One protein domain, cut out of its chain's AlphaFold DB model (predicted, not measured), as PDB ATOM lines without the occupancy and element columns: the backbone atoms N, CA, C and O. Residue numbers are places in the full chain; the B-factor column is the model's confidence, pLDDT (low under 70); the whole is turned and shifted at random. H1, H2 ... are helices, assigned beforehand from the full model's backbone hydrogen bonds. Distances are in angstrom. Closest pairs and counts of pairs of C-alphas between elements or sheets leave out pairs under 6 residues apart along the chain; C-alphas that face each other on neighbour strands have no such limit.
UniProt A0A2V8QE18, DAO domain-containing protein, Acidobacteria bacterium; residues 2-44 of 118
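AT A GLANCE: This is residues 2 to 44 of the 118 residues of the protein "DAO domain-containing protein" of Acidobacteria bacterium (UniProt A0A2V8QE18). An open, loose run of chain joins three short helices: H1 sticks out at one far end with residues 3 to 9, and an outstretched link, residues 8 to 19, leads across to H2. From H2 the chain swings out in a wide loop, residues 25 to 35, and folds back to H3, whose last residue, Leu 42, comes near the first residue of H2, Arg 20. The printed part has 43 residues with three named helices, in the order H1, H2, H3, and no named strand; the class is all helix, though only 18 of the 43 residues, under half, are in named elements. The whole is loose, with a radius of gyration of the C-alphas of 12.1 A, and the C-alphas span 34 by 23 by 17 A, only just elongated.

HOW THE PARTS SIT: The first helix, H1, residues 2 to 7, touches no helix. It is apart from H2, residues 20 to 24, and also apart from H3, residues 36 to 42. H2 and H3 are close but not clearly touching, with 1 pair of C-alphas within 8 A. Their closest C-alphas are those of Arg 20 and Leu 42, 5.8 A apart, while the two helix centres are 13.1 A apart. In H1 and H2 every backbone O i to N i+4 pair is within hydrogen-bond range; in H3 1 of 3 such pairs is, beside 4 of 4 O i to N i+3 pairs.

IN THESE COORDINATES: H1 begins at C-alpha 2, at (34.682, -39.326, -38.542), and measures 8.6 A from its first to its last C-alpha, that of Leu 7. H2 runs from Arg 20, with its C-alpha at (25.579, -18.681, -25.545), to Leu 24 and measures 6.4 A. H3, the longest helix by residues with 7, runs from Gly 36 to Leu 42 and measures 10.0 A; it ends at C-alpha 42, at (23.580, -19.042, -30.948).

THE WHOLE: The two C-alphas farthest apart are those of Leu 7 and Gly 44, 34.4 A, and the first and last printed C-alphas, those of Leu 2 and Gly 44, are 29.0 A apart. The link from H1 to H2, 12 residues, and the link from H2 to H3, 11 residues, are both long. The C-alphas of residues 8 to 19 lie 8 to 18 A from the mean of the C-alphas. Two stretches stand free: residues 3 to 9, of which 3 to 7 belong to H1, and residues 24 to 30. The printed part has no cut. The mean pLDDT of the printed part is 95.8, and no printed residue is under 70.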
ATOM      1  N   LEU A   2      35.241 -38.868 -39.836       95.62
ATOM      2  CA  LEU A   2      34.682 -39.326 -38.542       95.62
ATOM      3  C   LEU A   2      35.429 -40.531 -37.956       95.62
ATOM      4  O   LEU A   2      35.692 -40.572 -36.760       95.62
ATOM      5  N   ARG A   3      35.837 -41.481 -38.809       96.69
ATOM      6  CA  ARG A   3      36.680 -42.612 -38.397       96.69
ATOM      7  C   ARG A   3      37.966 -42.145 -37.713       96.69
ATOM      8  O   ARG A   3      38.284 -42.629 -36.637       96.69
ATOM      9  N   ASP A   4      38.675 -41.205 -38.328       97.69
ATOM     10  CA  ASP A   4      39.953 -40.697 -37.822       97.69
ATOM     11  C   ASP A   4      39.756 -39.938 -36.503       97.69
ATOM     12  O   ASP A   4      40.540 -40.101 -35.576       97.69
ATOM     13  N   PHE A   5      38.654 -39.187 -36.382       97.38
ATOM     14  CA  PHE A   5      38.267 -38.508 -35.144       97.38
ATOM     15  C   PHE A   5      38.049 -39.492 -33.986       97.38
ATOM     16  O   PHE A   5      38.595 -39.290 -32.905       97.38
ATOM     17  N   TYR A   6      37.316 -40.587 -34.216       97.50
ATOM     18  CA  TYR A   6      37.138 -41.629 -33.201       97.50
ATOM     19  C   TYR A   6      38.447 -42.354 -32.866       97.50
ATOM     20  O   TYR A   6      38.711 -42.618 -31.695       97.50
ATOM     21  N   LEU A   7      39.286 -42.653 -33.867       98.00
ATOM     22  CA  LEU A   7      40.600 -43.278 -33.650       98.00
ATOM     23  C   LEU A   7      41.545 -42.384 -32.835       98.00
ATOM     24  O   LEU A   7      42.358 -42.898 -32.074       98.00
ATOM     25  N   ALA A   8      41.401 -41.064 -32.948       98.12
ATOM     26  CA  ALA A   8      42.106 -40.089 -32.122       98.12
ATOM     27  C   ALA A   8      41.503 -39.915 -30.710       98.12
ATOM     28  O   ALA A   8      41.961 -39.061 -29.954       98.12
ATOM     29  N   GLY A   9      40.483 -40.698 -30.336       97.94
ATOM     30  CA  GLY A   9      39.825 -40.633 -29.025       97.94
ATOM     31  C   GLY A   9      38.692 -39.606 -28.927       97.94
ATOM     32  O   GLY A   9      38.154 -39.388 -27.840       97.94
ATOM     33  N   GLY A  10      38.306 -38.984 -30.044       97.25
ATOM     34  CA  GLY A  10      37.184 -38.056 -30.111       97.25
ATOM     35  C   GLY A  10      35.847 -38.726 -29.788       97.25
ATOM     36  O   GLY A  10      35.629 -39.909 -30.058       97.25
ATOM     37  N   ARG A  11      34.919 -37.954 -29.217       96.81
ATOM     38  CA  ARG A  11      33.560 -38.401 -28.884       96.81
ATOM     39  C   ARG A  11      32.543 -37.484 -29.546       96.81
ATOM     40  O   ARG A  11      32.712 -36.271 -29.535       96.81
ATOM     41  N   ILE A  12      31.484 -38.071 -30.098       96.50
ATOM     42  CA  ILE A  12      30.341 -37.320 -30.623       96.50
ATOM     43  C   ILE A  12      29.218 -37.396 -29.599       96.50
ATOM     44  O   ILE A  12      28.804 -38.490 -29.212       96.50
ATOM     45  N   VAL A  13      28.733 -36.232 -29.182       95.19
ATOM     46  CA  VAL A  13      27.535 -36.078 -28.358       95.19
ATOM     47  C   VAL A  13      26.511 -35.342 -29.208       95.19
ATOM     48  O   VAL A  13      26.766 -34.226 -29.653       95.19
ATOM     49  N   VAL A  14      25.382 -35.992 -29.482       96.25
ATOM     50  CA  VAL A  14      24.282 -35.374 -30.226       96.25
ATOM     51  C   VAL A  14      23.424 -34.600 -29.238       96.25
ATOM     52  O   VAL A  14      22.905 -35.171 -28.282       96.25
ATOM     53  N   GLY A  15      23.288 -33.305 -29.476       93.38
ATOM     54  CA  GLY A  15      22.481 -32.404 -28.672       93.38
ATOM     55  C   GLY A  15      22.280 -31.085 -29.401       93.38
ATOM     56  O   GLY A  15      22.942 -30.810 -30.403       93.38
ATOM     57  N   GLU A  16      21.353 -30.283 -28.897       95.00
ATOM     58  CA  GLU A  16      21.103 -28.931 -29.382       95.00
ATOM     59  C   GLU A  16      21.621 -27.932 -28.345       95.00
ATOM     60  O   GLU A  16      21.404 -28.119 -27.150       95.00
ATOM     61  N   LEU A  17      22.308 -26.890 -28.813       95.12
ATOM     62  CA  LEU A  17      22.655 -25.714 -28.020       95.12
ATOM     63  C   LEU A  17      21.867 -24.540 -28.588       95.12
ATOM     64  O   LEU A  17      21.979 -24.236 -29.778       95.12
ATOM     65  N   GLN A  18      21.057 -23.898 -27.756       94.12
ATOM     66  CA  GLN A  18      20.138 -22.847 -28.187       94.12
ATOM     67  C   GLN A  18      20.637 -21.442 -27.862       94.12
ATOM     68  O   GLN A  18      20.147 -20.480 -28.461       94.12
ATOM     69  N   SER A  19      21.606 -21.313 -26.951       94.62
ATOM     70  CA  SER A  19      22.135 -20.019 -26.528       94.62
ATOM     71  C   SER A  19      23.610 -20.057 -26.121       94.62
ATOM     72  O   SER A  19      24.206 -21.110 -25.870       94.62
ATOM     73  N   ARG A  20      24.206 -18.866 -26.020       94.19
ATOM     74  CA  ARG A  20      25.579 -18.681 -25.545       94.19
ATOM     75  C   ARG A  20      25.759 -19.158 -24.104       94.19
ATOM     76  O   ARG A  20      26.821 -19.664 -23.760       94.19
ATOM     77  N   GLU A  21      24.745 -19.019 -23.261       94.44
ATOM     78  CA  GLU A  21      24.788 -19.444 -21.860       94.44
ATOM     79  C   GLU A  21      24.923 -20.962 -21.737       94.44
ATOM     80  O   GLU A  21      25.621 -21.436 -20.845       94.44
ATOM     81  N   GLU A  22      24.298 -21.727 -22.633       95.00
ATOM     82  CA  GLU A  22      24.439 -23.185 -22.662       95.00
ATOM     83  C   GLU A  22      25.855 -23.603 -23.059       95.00
ATOM     84  O   GLU A  22      26.422 -24.498 -22.434       95.00
ATOM     85  N   ILE A  23      26.468 -22.896 -24.015       94.31
ATOM     86  CA  ILE A  23      27.879 -23.092 -24.379       94.31
ATOM     87  C   ILE A  23      28.785 -22.863 -23.162       94.31
ATOM     88  O   ILE A  23      29.692 -23.647 -22.912       94.31
ATOM     89  N   LEU A  24      28.534 -21.810 -22.378       92.81
ATOM     90  CA  LEU A  24      29.342 -21.471 -21.199       92.81
ATOM     91  C   LEU A  24      29.172 -22.447 -20.023       92.81
ATOM     92  O   LEU A  24      29.954 -22.390 -19.076       92.81
ATOM     93  N   ARG A  25      28.157 -23.318 -20.052       95.31
ATOM     94  CA  ARG A  25      27.957 -24.382 -19.052       95.31
ATOM     95  C   ARG A  25      28.683 -25.675 -19.407       95.31
ATOM     96  O   ARG A  25      28.716 -26.584 -18.578       95.31
ATOM     97  N   LEU A  26      29.217 -25.776 -20.623       95.19
ATOM     98  CA  LEU A  26      30.016 -26.919 -21.027       95.19
ATOM     99  C   LEU A  26      31.287 -26.999 -20.163       95.19
ATOM    100  O   LEU A  26      31.876 -25.965 -19.842       95.19
ATOM    101  N   PRO A  27      31.708 -28.205 -19.744       95.12
ATOM    102  CA  PRO A  27      32.889 -28.377 -18.900       95.12
ATOM    103  C   PRO A  27      34.212 -28.106 -19.635       95.12
ATOM    104  O   PRO A  27      35.265 -28.039 -19.001       95.12
ATOM    105  N   GLU A  28      34.196 -28.004 -20.963       95.38
ATOM    106  CA  GLU A  28      35.383 -27.798 -21.782       95.38
ATOM    107  C   GLU A  28      35.941 -26.368 -21.677       95.38
ATOM    108  O   GLU A  28      35.237 -25.374 -21.839       95.38
ATOM    109  N   ASN A  29      37.261 -26.260 -21.502       96.25
ATOM    110  CA  ASN A  29      37.955 -24.970 -21.362       96.25
ATOM    111  C   ASN A  29      38.145 -24.209 -22.686       96.25
ATOM    112  O   ASN A  29      38.476 -23.024 -22.676       96.25
ATOM    113  N   LEU A  30      38.017 -24.894 -23.825       96.12
ATOM    114  CA  LEU A  30      38.221 -24.331 -25.157       96.12
ATOM    115  C   LEU A  30      37.125 -24.825 -26.091       96.12
ATOM    116  O   LEU A  30      36.865 -26.023 -26.181       96.12
ATOM    117  N   ILE A  31      36.524 -23.887 -26.816       95.44
ATOM    118  CA  ILE A  31      35.380 -24.148 -27.681       95.44
ATOM    119  C   ILE A  31      35.694 -23.616 -29.075       95.44
ATOM    120  O   ILE A  31      35.953 -22.427 -29.259       95.44
ATOM    121  N   PHE A  32      35.636 -24.503 -30.066       96.50
ATOM    122  CA  PHE A  32      35.687 -24.142 -31.478       96.50
ATOM    123  C   PHE A  32      34.254 -24.007 -31.996       96.50
ATOM    124  O   PHE A  32      33.547 -25.000 -32.164       96.50
ATOM    125  N   ASN A  33      33.801 -22.773 -32.226       94.88
ATOM    126  CA  ASN A  33      32.466 -22.534 -32.765       94.88
ATOM    127  C   ASN A  33      32.441 -22.797 -34.283       94.88
ATOM    128  O   ASN A  33      32.855 -21.950 -35.071       94.88
ATOM    129  N   CYS A  34      31.926 -23.961 -34.681       96.38
ATOM    130  CA  CYS A  34      31.773 -24.375 -36.081       96.38
ATOM    131  C   CYS A  34      30.294 -24.492 -36.501       96.38
ATOM    132  O   CYS A  34      29.941 -25.352 -37.303       96.38
ATOM    133  N   THR A  35      29.409 -23.658 -35.941       96.31
ATOM    134  CA  THR A  35      27.944 -23.783 -36.113       96.31
ATOM    135  C   THR A  35      27.373 -23.157 -37.393       96.31
ATOM    136  O   THR A  35      26.160 -23.202 -37.612       96.31
ATOM    137  N   GLY A  36      28.219 -22.597 -38.264       97.00
ATOM    138  CA  GLY A  36      27.799 -22.004 -39.539       97.00
ATOM    139  C   GLY A  36      26.719 -20.931 -39.353       97.00
ATOM    140  O   GLY A  36      26.815 -20.102 -38.452       97.00
ATOM    141  N   LEU A  37      25.655 -20.981 -40.165       96.94
ATOM    142  CA  LEU A  37      24.520 -20.049 -40.075       96.94
ATOM    143  C   LEU A  37      23.808 -20.090 -38.705       96.94
ATOM    144  O   LEU A  37      23.183 -19.109 -38.304       96.94
ATOM    145  N   GLY A  38      23.955 -21.180 -37.940       96.25
ATOM    146  CA  GLY A  38      23.442 -21.294 -36.572       96.25
ATOM    147  C   GLY A  38      24.050 -20.280 -35.596       96.25
ATOM    148  O   GLY A  38      23.379 -19.882 -34.641       96.25
ATOM    149  N   ALA A  39      25.261 -19.778 -35.866       97.00
ATOM    150  CA  ALA A  39      25.914 -18.752 -35.050       97.00
ATOM    151  C   ALA A  39      25.095 -17.452 -34.962       97.00
ATOM    152  O   ALA A  39      25.140 -16.771 -33.933       97.00
ATOM    153  N   ARG A  40      24.271 -17.159 -35.983       95.56
ATOM    154  CA  ARG A  40      23.338 -16.023 -35.981       95.56
ATOM    155  C   ARG A  40      22.433 -16.030 -34.751       95.56
ATOM    156  O   ARG A  40      22.269 -15.001 -34.099       95.56
ATOM    157  N   LYS A  41      21.857 -17.192 -34.424       94.25
ATOM    158  CA  LYS A  41      21.006 -17.383 -33.240       94.25
ATOM    159  C   LYS A  41      21.849 -17.630 -31.989       94.25
ATOM    160  O   LYS A  41      21.587 -17.033 -30.954       94.25
ATOM    161  N   LEU A  42      22.856 -18.496 -32.096       95.88
ATOM    162  CA  LEU A  42      23.580 -19.042 -30.948       95.88
ATOM    163  C   LEU A  42      24.450 -18.010 -30.215       95.88
ATOM    164  O   LEU A  42      24.509 -18.018 -28.989       95.88
ATOM    165  N   VAL A  43      25.123 -17.123 -30.955       95.56
ATOM    166  CA  VAL A  43      26.006 -16.079 -30.392       95.56
ATOM    167  C   VAL A  43      25.625 -14.665 -30.834       95.56
ATOM    168  O   VAL A  43      26.330 -13.711 -30.512       95.56
ATOM    169  N   GLY A  44      24.500 -14.521 -31.537       95.25
ATOM    170  CA  GLY A  44      23.936 -13.229 -31.917       95.25
ATOM    171  C   GLY A  44      24.598 -12.558 -33.121       95.25
ATOM    172  O   GLY A  44      24.395 -11.361 -33.306       95.25
TER     173      GLY A  44